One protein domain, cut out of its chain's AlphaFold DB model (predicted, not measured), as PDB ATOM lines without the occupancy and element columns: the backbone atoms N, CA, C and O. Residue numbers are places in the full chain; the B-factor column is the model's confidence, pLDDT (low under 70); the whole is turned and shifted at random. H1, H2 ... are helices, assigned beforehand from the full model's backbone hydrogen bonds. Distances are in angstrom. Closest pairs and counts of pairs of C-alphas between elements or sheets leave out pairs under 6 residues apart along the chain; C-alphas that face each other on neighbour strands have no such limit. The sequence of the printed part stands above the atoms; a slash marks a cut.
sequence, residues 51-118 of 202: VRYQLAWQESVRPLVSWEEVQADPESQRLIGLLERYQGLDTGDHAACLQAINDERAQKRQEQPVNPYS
ATOM      1  N   VAL A  51     -65.446 -55.839  36.399       97.94
ATOM      2  CA  VAL A  51     -65.038 -56.283  35.054       97.94
ATOM      3  C   VAL A  51     -65.985 -55.741  33.984       97.94
ATOM      4  O   VAL A  51     -65.532 -55.209  32.967       97.94
ATOM      5  N   ARG A  52     -67.302 -55.819  34.211       97.69
ATOM      6  CA  ARG A  52     -68.303 -55.284  33.276       97.69
ATOM      7  C   ARG A  52     -68.096 -53.789  33.031       97.69
ATOM      8  O   ARG A  52     -68.107 -53.358  31.881       97.69
ATOM      9  N   TYR A  53     -67.896 -53.006  34.087       97.12
ATOM     10  CA  TYR A  53     -67.715 -51.558  33.986       97.12
ATOM     11  C   TYR A  53     -66.359 -51.175  33.398       97.12
ATOM     12  O   TYR A  53     -66.281 -50.237  32.608       97.12
ATOM     13  N   GLN A  54     -65.308 -51.946  33.678       96.69
ATOM     14  CA  GLN A  54     -64.015 -51.773  33.021       96.69
ATOM     15  C   GLN A  54     -64.136 -51.933  31.501       96.69
ATOM     16  O   GLN A  54     -63.647 -51.076  30.763       96.69
ATOM     17  N   LEU A  55     -64.808 -52.992  31.038       96.75
ATOM     18  CA  LEU A  55     -65.034 -53.250  29.613       96.75
ATOM     19  C   LEU A  55     -65.940 -52.191  28.976       96.75
ATOM     20  O   LEU A  55     -65.614 -51.672  27.910       96.75
ATOM     21  N   ALA A  56     -67.039 -51.825  29.641       94.88
ATOM     22  CA  ALA A  56     -67.948 -50.788  29.159       94.88
ATOM     23  C   ALA A  56     -67.237 -49.435  29.020       94.88
ATOM     24  O   ALA A  56     -67.386 -48.754  28.007       94.88
ATOM     25  N   TRP A  57     -66.399 -49.068  29.994       95.12
ATOM     26  CA  TRP A  57     -65.597 -47.854  29.906       95.12
ATOM     27  C   TRP A  57     -64.654 -47.900  28.702       95.12
ATOM     28  O   TRP A  57     -64.651 -46.952  27.918       95.12
ATOM     29  N   GLN A  58     -63.918 -49.004  28.512       94.62
ATOM     30  CA  GLN A  58     -63.002 -49.179  27.375       94.62
ATOM     31  C   GLN A  58     -63.724 -49.037  26.033       94.62
ATOM     32  O   GLN A  58     -63.234 -48.331  25.152       94.62
ATOM     33  N   GLU A  59     -64.898 -49.652  25.893       93.94
ATOM     34  CA  GLU A  59     -65.700 -49.554  24.673       93.94
ATOM     35  C   GLU A  59     -66.216 -48.127  24.452       93.94
ATOM     36  O   GLU A  59     -66.107 -47.597  23.344       93.94
ATOM     37  N   SER A  60     -66.683 -47.462  25.517       93.19
ATOM     38  CA  SER A  60     -67.198 -46.087  25.454       93.19
ATOM     39  C   SER A  60     -66.136 -45.068  25.037       93.19
ATOM     40  O   SER A  60     -66.463 -44.013  24.503       93.19
ATOM     41  N   VAL A  61     -64.854 -45.367  25.272       94.50
ATOM     42  CA  VAL A  61     -63.742 -44.478  24.923       94.50
ATOM     43  C   VAL A  61     -62.953 -44.954  23.712       94.50
ATOM     44  O   VAL A  61     -61.991 -44.290  23.346       94.50
ATOM     45  N   ARG A  62     -63.282 -46.070  23.061       95.19
ATOM     46  CA  ARG A  62     -62.549 -46.513  21.863       95.19
ATOM     47  C   ARG A  62     -62.945 -45.654  20.648       95.19
ATOM     48  O   ARG A  62     -64.115 -45.306  20.530       95.19
ATOM     49  N   PRO A  63     -62.033 -45.314  19.722       96.44
ATOM     50  CA  PRO A  63     -62.427 -44.689  18.461       96.44
ATOM     51  C   PRO A  63     -63.302 -45.629  17.624       96.44
ATOM     52  O   PRO A  63     -62.948 -46.795  17.431       96.44
ATOM     53  N   LEU A  64     -64.411 -45.112  17.109       97.06
ATOM     54  CA  LEU A  64     -65.232 -45.799  16.118       97.06
ATOM     55  C   LEU A  64     -64.654 -45.566  14.725       97.06
ATOM     56  O   LEU A  64     -64.166 -44.475  14.418       97.06
ATOM     57  N   VAL A  65     -64.695 -46.588  13.877       96.94
ATOM     58  CA  VAL A  65     -64.058 -46.542  12.549       96.94
ATOM     59  C   VAL A  65     -65.056 -46.435  11.404       96.94
ATOM     60  O   VAL A  65     -64.650 -46.168  10.272       96.94
ATOM     61  N   SER A  66     -66.346 -46.641  11.668       96.94
ATOM     62  CA  SER A  66     -67.380 -46.582  10.639       96.94
ATOM     63  C   SER A  66     -68.727 -46.107  11.175       96.94
ATOM     64  O   SER A  66     -68.988 -46.105  12.378       96.94
ATOM     65  N   TRP A  67     -69.599 -45.709  10.250       95.38
ATOM     66  CA  TRP A  67     -70.967 -45.312  10.569       95.38
ATOM     67  C   TRP A  67     -71.810 -46.487  11.077       95.38
ATOM     68  O   TRP A  67     -72.651 -46.314  11.952       95.38
ATOM     69  N   GLU A  68     -71.558 -47.700  10.591       96.62
ATOM     70  CA  GLU A  68     -72.246 -48.905  11.056       96.62
ATOM     71  C   GLU A  68     -71.973 -49.172  12.542       96.62
ATOM     72  O   GLU A  68     -72.884 -49.568  13.265       96.62
ATOM     73  N   GLU A  69     -70.751 -48.908  13.023       96.62
ATOM     74  CA  GLU A  69     -70.451 -48.989  14.457       96.62
ATOM     75  C   GLU A  69     -71.216 -47.926  15.255       96.62
ATOM     76  O   GLU A  69     -71.765 -48.226  16.311       96.62
ATOM     77  N   VAL A  70     -71.312 -46.702  14.726       95.31
ATOM     78  CA  VAL A  70     -72.090 -45.612  15.338       95.31
ATOM     79  C   VAL A  70     -73.576 -45.973  15.426       95.31
ATOM     80  O   VAL A  70     -74.229 -45.650  16.415       95.31
ATOM     81  N   GLN A  71     -74.126 -46.648  14.414       94.88
ATOM     82  CA  GLN A  71     -75.516 -47.120  14.407       94.88
ATOM     83  C   GLN A  71     -75.757 -48.281  15.372       94.88
ATOM     84  O   GLN A  71     -76.844 -48.390  15.939       94.88
ATOM     85  N   ALA A  72     -74.762 -49.147  15.549       94.94
ATOM     86  CA  ALA A  72     -74.837 -50.275  16.467       94.94
ATOM     87  C   ALA A  72     -74.670 -49.868  17.942       94.94
ATOM     88  O   ALA A  72     -75.037 -50.654  18.813       94.94
ATOM     89  N   ASP A  73     -74.140 -48.672  18.221       94.00
ATOM     90  CA  ASP A  73     -73.911 -48.152  19.570       94.00
ATOM     91  C   ASP A  73     -75.038 -47.202  20.042       94.00
ATOM     92  O   ASP A  73     -75.118 -46.054  19.585       94.00
ATOM     93  N   PRO A  74     -75.899 -47.621  20.991       94.00
ATOM     94  CA  PRO A  74     -76.997 -46.791  21.486       94.00
ATOM     95  C   PRO A  74     -76.541 -45.481  22.139       94.00
ATOM     96  O   PRO A  74     -77.261 -44.481  22.064       94.00
ATOM     97  N   GLU A  75     -75.364 -45.459  22.774       92.94
ATOM     98  CA  GLU A  75     -74.835 -44.239  23.393       92.94
ATOM     99  C   GLU A  75     -74.468 -43.202  22.331       92.94
ATOM    100  O   GLU A  75     -74.863 -42.038  22.447       92.94
ATOM    101  N   SER A  76     -73.804 -43.627  21.253       94.88
ATOM    102  CA  SER A  76     -73.515 -42.757  20.110       94.88
ATOM    103  C   SER A  76     -74.791 -42.237  19.448       94.88
ATOM    104  O   SER A  76     -74.871 -41.050  19.144       94.88
ATOM    105  N   GLN A  77     -75.825 -43.072  19.285       95.06
ATOM    106  CA  GLN A  77     -77.116 -42.621  18.741       95.06
ATOM    107  C   GLN A  77     -77.772 -41.547  19.617       95.06
ATOM    108  O   GLN A  77     -78.262 -40.532  19.114       95.06
ATOM    109  N   ARG A  78     -77.742 -41.729  20.942       95.00
ATOM    110  CA  ARG A  78     -78.237 -40.722  21.886       95.00
ATOM    111  C   ARG A  78     -77.439 -39.420  21.783       95.00
ATOM    112  O   ARG A  78     -78.041 -38.347  21.787       95.00
ATOM    113  N   LEU A  79     -76.112 -39.504  21.705       94.75
ATOM    114  CA  LEU A  79     -75.239 -38.338  21.591       94.75
ATOM    115  C   LEU A  79     -75.489 -37.575  20.283       94.75
ATOM    116  O   LEU A  79     -75.634 -36.357  20.327       94.75
ATOM    117  N   ILE A  80     -75.665 -38.265  19.154       95.94
ATOM    118  CA  ILE A  80     -76.044 -37.632  17.879       95.94
ATOM    119  C   ILE A  80     -77.338 -36.835  18.024       95.94
ATOM    120  O   ILE A  80     -77.366 -35.671  17.639       95.94
ATOM    121  N   GLY A  81     -78.378 -37.404  18.640       95.31
ATOM    122  CA  GLY A  81     -79.636 -36.680  18.853       95.31
ATOM    123  C   GLY A  81     -79.480 -35.428  19.729       95.31
ATOM    124  O   GLY A  81     -80.181 -34.434  19.536       95.31
ATOM    125  N   LEU A  82     -78.541 -35.435  20.681       95.50
ATOM    126  CA  LEU A  82     -78.207 -34.249  21.477       95.50
ATOM    127  C   LEU A  82     -77.436 -33.210  20.651       95.50
ATOM    128  O   LEU A  82     -77.756 -32.023  20.718       95.50
ATOM    129  N   LEU A  83     -76.455 -33.641  19.861       95.00
ATOM    130  CA  LEU A  83     -75.655 -32.764  19.004       95.00
ATOM    131  C   LEU A  83     -76.496 -32.139  17.885       95.00
ATOM    132  O   LEU A  83     -76.371 -30.947  17.621       95.00
ATOM    133  N   GLU A  84     -77.414 -32.889  17.281       96.06
ATOM    134  CA  GLU A  84     -78.395 -32.361  16.328       96.06
ATOM    135  C   GLU A  84     -79.236 -31.266  16.995       96.06
ATOM    136  O   GLU A  84     -79.300 -30.130  16.521       96.06
ATOM    137  N   ARG A  85     -79.824 -31.577  18.156       96.06
ATOM    138  CA  ARG A  85     -80.751 -30.678  18.850       96.06
ATOM    139  C   ARG A  85     -80.104 -29.387  19.346       96.06
ATOM    140  O   ARG A  85     -80.755 -28.343  19.321       96.06
ATOM    141  N   TYR A  86     -78.883 -29.463  19.866       95.31
ATOM    142  CA  TYR A  86     -78.256 -28.343  20.577       95.31
ATOM    143  C   TYR A  86     -77.093 -27.701  19.826       95.31
ATOM    144  O   TYR A  86     -76.758 -26.555  20.118       95.31
ATOM    145  N   GLN A  87     -76.496 -28.404  18.866       93.81
ATOM    146  CA  GLN A  87     -75.350 -27.922  18.092       93.81
ATOM    147  C   GLN A  87     -75.621 -27.891  16.581       93.81
ATOM    148  O   GLN A  87     -74.772 -27.425  15.825       93.81
ATOM    149  N   GLY A  88     -76.806 -28.322  16.130       93.56
ATOM    150  CA  GLY A  88     -77.195 -28.283  14.720       93.56
ATOM    151  C   GLY A  88     -76.410 -29.258  13.844       93.56
ATOM    152  O   GLY A  88     -76.210 -28.974  12.664       93.56
ATOM    153  N   LEU A  89     -75.933 -30.371  14.414       95.31
ATOM    154  CA  LEU A  89     -75.249 -31.425  13.664       95.31
ATOM    155  C   LEU A  89     -76.173 -31.992  12.573       95.31
ATOM    156  O   LEU A  89     -77.289 -32.412  12.869       95.31
ATOM    157  N   ASP A  90     -75.699 -32.033  11.324       94.81
ATOM    158  CA  ASP A  90     -76.422 -32.666  10.218       94.81
ATOM    159  C   ASP A  90     -76.292 -34.190  10.310       94.81
ATOM    160  O   ASP A  90     -75.251 -34.763   9.989       94.81
ATOM    161  N   THR A  91     -77.370 -34.859  10.721       92.94
ATOM    162  CA  THR A  91     -77.408 -36.323  10.846       92.94
ATOM    163  C   THR A  91     -77.301 -37.054   9.505       92.94
ATOM    164  O   THR A  91     -77.045 -38.256   9.486       92.94
ATOM    165  N   GLY A  92     -77.519 -36.359   8.381       93.62
ATOM    166  CA  GLY A  92     -77.308 -36.896   7.037       93.62
ATOM    167  C   GLY A  92     -75.832 -36.942   6.628       93.62
ATOM    168  O   GLY A  92     -75.469 -37.715   5.739       93.62
ATOM    169  N   ASP A  93     -74.970 -36.167   7.293       96.75
ATOM    170  CA  ASP A  93     -73.522 -36.218   7.110       96.75
ATOM    171  C   ASP A  93     -72.901 -37.218   8.093       96.75
ATOM    172  O   ASP A  93     -72.472 -36.895   9.206       96.75
ATOM    173  N   HIS A  94     -72.842 -38.478   7.662       96.81
ATOM    174  CA  HIS A  94     -72.282 -39.563   8.467       96.81
ATOM    175  C   HIS A  94     -70.802 -39.342   8.821       96.81
ATOM    176  O   HIS A  94     -70.354 -39.809   9.868       96.81
ATOM    177  N   ALA A  95     -70.034 -38.645   7.973       96.56
ATOM    178  CA  ALA A  95     -68.629 -38.367   8.251       96.56
ATOM    179  C   ALA A  95     -68.499 -37.326   9.369       96.56
ATOM    180  O   ALA A  95     -67.714 -37.528  10.298       96.56
ATOM    181  N   ALA A  96     -69.309 -36.263   9.323       95.94
ATOM    182  CA  ALA A  96     -69.377 -35.273  10.395       95.94
ATOM    183  C   ALA A  96     -69.855 -35.893  11.715       95.94
ATOM    184  O   ALA A  96     -69.265 -35.635  12.764       95.94
ATOM    185  N   CYS A  97     -70.868 -36.765  11.673       96.88
ATOM    186  CA  CYS A  97     -71.349 -37.456  12.868       96.88
ATOM    187  C   CYS A  97     -70.285 -38.382  13.473       96.88
ATOM    188  O   CYS A  97     -70.046 -38.336  14.678       96.88
ATOM    189  N   LEU A  98     -69.612 -39.196  12.651       97.56
ATOM    190  CA  LEU A  98     -68.528 -40.069  13.108       97.56
ATOM    191  C   LEU A  98     -67.381 -39.265  13.738       97.56
ATOM    192  O   LEU A  98     -66.854 -39.659  14.779       97.56
ATOM    193  N   GLN A  99     -67.010 -38.139  13.125       96.94
ATOM    194  CA  GLN A  99     -65.985 -37.245  13.653       96.94
ATOM    195  C   GLN A  99     -66.394 -36.681  15.019       96.94
ATOM    196  O   GLN A  99     -65.636 -36.822  15.973       96.94
ATOM    197  N   ALA A 100     -67.610 -36.141  15.137       96.62
ATOM    198  CA  ALA A 100     -68.107 -35.567  16.385       96.62
ATOM    199  C   ALA A 100     -68.138 -36.594  17.532       96.62
ATOM    200  O   ALA A 100     -67.687 -36.305  18.637       96.62
ATOM    201  N   ILE A 101     -68.590 -37.826  17.266       97.19
ATOM    202  CA  ILE A 101     -68.557 -38.909  18.260       97.19
ATOM    203  C   ILE A 101     -67.123 -39.238  18.681       97.19
ATOM    204  O   ILE A 101     -66.838 -39.383  19.870       97.19
ATOM    205  N   ASN A 102     -66.203 -39.358  17.727       97.75
ATOM    206  CA  ASN A 102     -64.810 -39.657  18.038       97.75
ATOM    207  C   ASN A 102     -64.113 -38.536  18.812       97.75
ATOM    208  O   ASN A 102     -63.259 -38.845  19.647       97.75
ATOM    209  N   ASP A 103     -64.489 -37.281  18.567       96.69
ATOM    210  CA  ASP A 103     -63.999 -36.119  19.307       96.69
ATOM    211  C   ASP A 103     -64.478 -36.150  20.762       96.69
ATOM    212  O   ASP A 103     -63.651 -36.053  21.667       96.69
ATOM    213  N   GLU A 104     -65.760 -36.424  21.010       95.44
ATOM    214  CA  GLU A 104     -66.313 -36.600  22.365       95.44
ATOM    215  C   GLU A 104     -65.638 -37.765  23.108       95.44
ATOM    216  O   GLU A 104     -65.185 -37.640  24.251       95.44
ATOM    217  N   ARG A 105     -65.457 -38.908  22.433       95.56
ATOM    218  CA  ARG A 105     -64.717 -40.047  23.000       95.56
ATOM    219  C   ARG A 105     -63.252 -39.690  23.272       95.56
ATOM    220  O   ARG A 105     -62.680 -40.157  24.256       95.56
ATOM    221  N   ALA A 106     -62.618 -38.886  22.413       96.56
ATOM    222  CA  ALA A 106     -61.248 -38.413  22.607       96.56
ATOM    223  C   ALA A 106     -61.125 -37.461  23.790       96.56
ATOM    224  O   ALA A 106     -60.189 -37.609  24.577       96.56
ATOM    225  N   GLN A 107     -62.075 -36.547  23.943       95.69
ATOM    226  CA  GLN A 107     -62.158 -35.660  25.089       95.69
ATOM    227  C   GLN A 107     -62.302 -36.465  26.384       95.69
ATOM    228  O   GLN A 107     -61.507 -36.272  27.302       95.69
ATOM    229  N   LYS A 108     -63.194 -37.463  26.423       93.69
ATOM    230  CA  LYS A 108     -63.341 -38.357  27.585       93.69
ATOM    231  C   LYS A 108     -62.027 -39.052  27.966       93.69
ATOM    232  O   LYS A 108     -61.701 -39.125  29.146       93.69
ATOM    233  N   ARG A 109     -61.227 -39.506  26.988       93.94
ATOM    234  CA  ARG A 109     -59.877 -40.067  27.242       93.94
ATOM    235  C   ARG A 109     -58.891 -39.037  27.795       93.94
ATOM    236  O   ARG A 109     -57.989 -39.408  28.535       93.94
ATOM    237  N   GLN A 110     -59.000 -37.772  27.398       94.62
ATOM    238  CA  GLN A 110     -58.119 -36.711  27.894       94.62
ATOM    239  C   GLN A 110     -58.478 -36.312  29.327       94.62
ATOM    240  O   GLN A 110     -57.585 -36.144  30.154       94.62
ATOM    241  N   GLU A 111     -59.772 -36.194  29.623       93.88
ATOM    242  CA  GLU A 111     -60.283 -35.854  30.955       93.88
ATOM    243  C   GLU A 111     -60.094 -37.003  31.951       93.88
ATOM    244  O   GLU A 111     -59.771 -36.777  33.117       93.88
ATOM    245  N   GLN A 112     -60.257 -38.243  31.487       91.38
ATOM    246  CA  GLN A 112     -60.104 -39.460  32.276       91.38
ATOM    247  C   GLN A 112     -59.133 -40.410  31.559       91.38
ATOM    248  O   GLN A 112     -59.557 -41.330  30.863       91.38
ATOM    249  N   PRO A 113     -57.810 -40.211  31.699       89.25
ATOM    250  CA  PRO A 113     -56.812 -41.024  30.996       89.25
ATOM    251  C   PRO A 113     -56.682 -42.448  31.546       89.25
ATOM    252  O   PRO A 113     -56.089 -43.312  30.900       89.25
ATOM    253  N   VAL A 114     -57.220 -42.699  32.739       93.75
ATOM    254  CA  VAL A 114     -57.203 -43.999  33.409       93.75
ATOM    255  C   VAL A 114     -58.637 -44.487  33.552       93.75
ATOM    256  O   VAL A 114     -59.523 -43.708  33.893       93.75
ATOM    257  N   ASN A 115     -58.851 -45.783  33.321       94.38
ATOM    258  CA  ASN A 115     -60.140 -46.415  33.567       94.38
ATOM    259  C   ASN A 115     -60.491 -46.286  35.061       94.38
ATOM    260  O   ASN A 115     -59.767 -46.857  35.885       94.38
ATOM    261  N   PRO A 116     -61.571 -45.573  35.429       93.31
ATOM    262  CA  PRO A 116     -61.920 -45.347  36.827       93.31
ATOM    263  C   PRO A 116     -62.205 -46.665  37.549       93.31
ATOM    264  O   PRO A 116     -61.870 -46.816  38.714       93.31
ATOM    265  N   TYR A 117     -62.710 -47.676  36.846       95.06
ATOM    266  CA  TYR A 117     -63.003 -48.986  37.425       95.06
ATOM    267  C   TYR A 117     -61.770 -49.888  37.549       95.06
ATOM    268  O   TYR A 117     -61.893 -51.048  37.928       95.06
ATOM    269  N   SER A 118     -60.577 -49.384  37.222       94.88
ATOM    270  CA  SER A 118     -59.296 -50.075  37.410       94.88
ATOM    271  C   SER A 118     -58.419 -49.433  38.490       94.88
ATOM    272  O   SER A 118     -57.312 -49.917  38.724       94.88
TER     273      SER A 118
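AT A GLANCE: This is residues 51 to 118 of the 202 residues of an uncharacterized protein of Vibrio nigripulchritudo FTn2 (UniProt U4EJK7). One long helix, H4, has the other three helices set crosswise round it: H2 and H3 meet its first half, H3 nearly at a right angle, and H1 reaches its later half with its last turn. After H4 the final residues, 112 to 118, run on along the long axis to end near the beginning of H1, with the C-alphas of Val 51 and Ser 118 8.8 A apart. The printed part has 68 residues with four named helices, H1, H2, H3, H4 in chain order, and no named strand; the class is all helix. It is compact, with a radius of gyration of the C-alphas of 12.4 A, and elongated, spanning 37 by 22 by 18 A.

HOW THE PARTS SIT: H1, residues 51 to 61, touches the hub H4, residues 94 to 111, which meets it with residues 105 to 109 alone; the closest C-alphas, of Val 61 and Arg 105, are 4.9 A apart, at a steep tilt of 56 degrees, opposite ways. H2, residues 67 to 72, touches residues 94 to 98 of H4, closest at the C-alphas of Trp 67 and His 94, 6.3 A, with a steep tilt of 68 degrees, only just short of about perpendicular. H3, residues 74 to 87, touches H4 with residues 76 to 80 alone, about perpendicular at 79 degrees; the closest C-alphas, of Ser 76 and Ile 101, are 6.5 A apart. The helix packing is mostly crossed: these three pairs with H4 have no shallow tilt. H2 and H3 only just touch, and only at the corner, with 3 pairs of C-alphas within 8 A, the closest those of Val 70 and Ser 76 at 5.7 A. H1 and H3 are only just apart, closest 8.1 A. In H1, H2, H3 and H4 every O i to N i+4 pair is within hydrogen-bond range.

IN THESE COORDINATES: H1 begins at C-alpha 51 (-65.038, -56.283, 35.054) and is 15.6 A long; H2 is 8.6 A, H3 19.2 A and H4 25.8 A, ending at C-alpha 111 (-60.283, -35.854, 30.955).

THE WHOLE: The C-alphas farthest apart, of Gly 92 and Ser 118, are 37.7 A apart. The printed part has no cut. The links H1 to H2 and H2 to H3 are tight, and H3 to H4 is short. The mean pLDDT of the printed part is 95.3, and no printed residue is under 70.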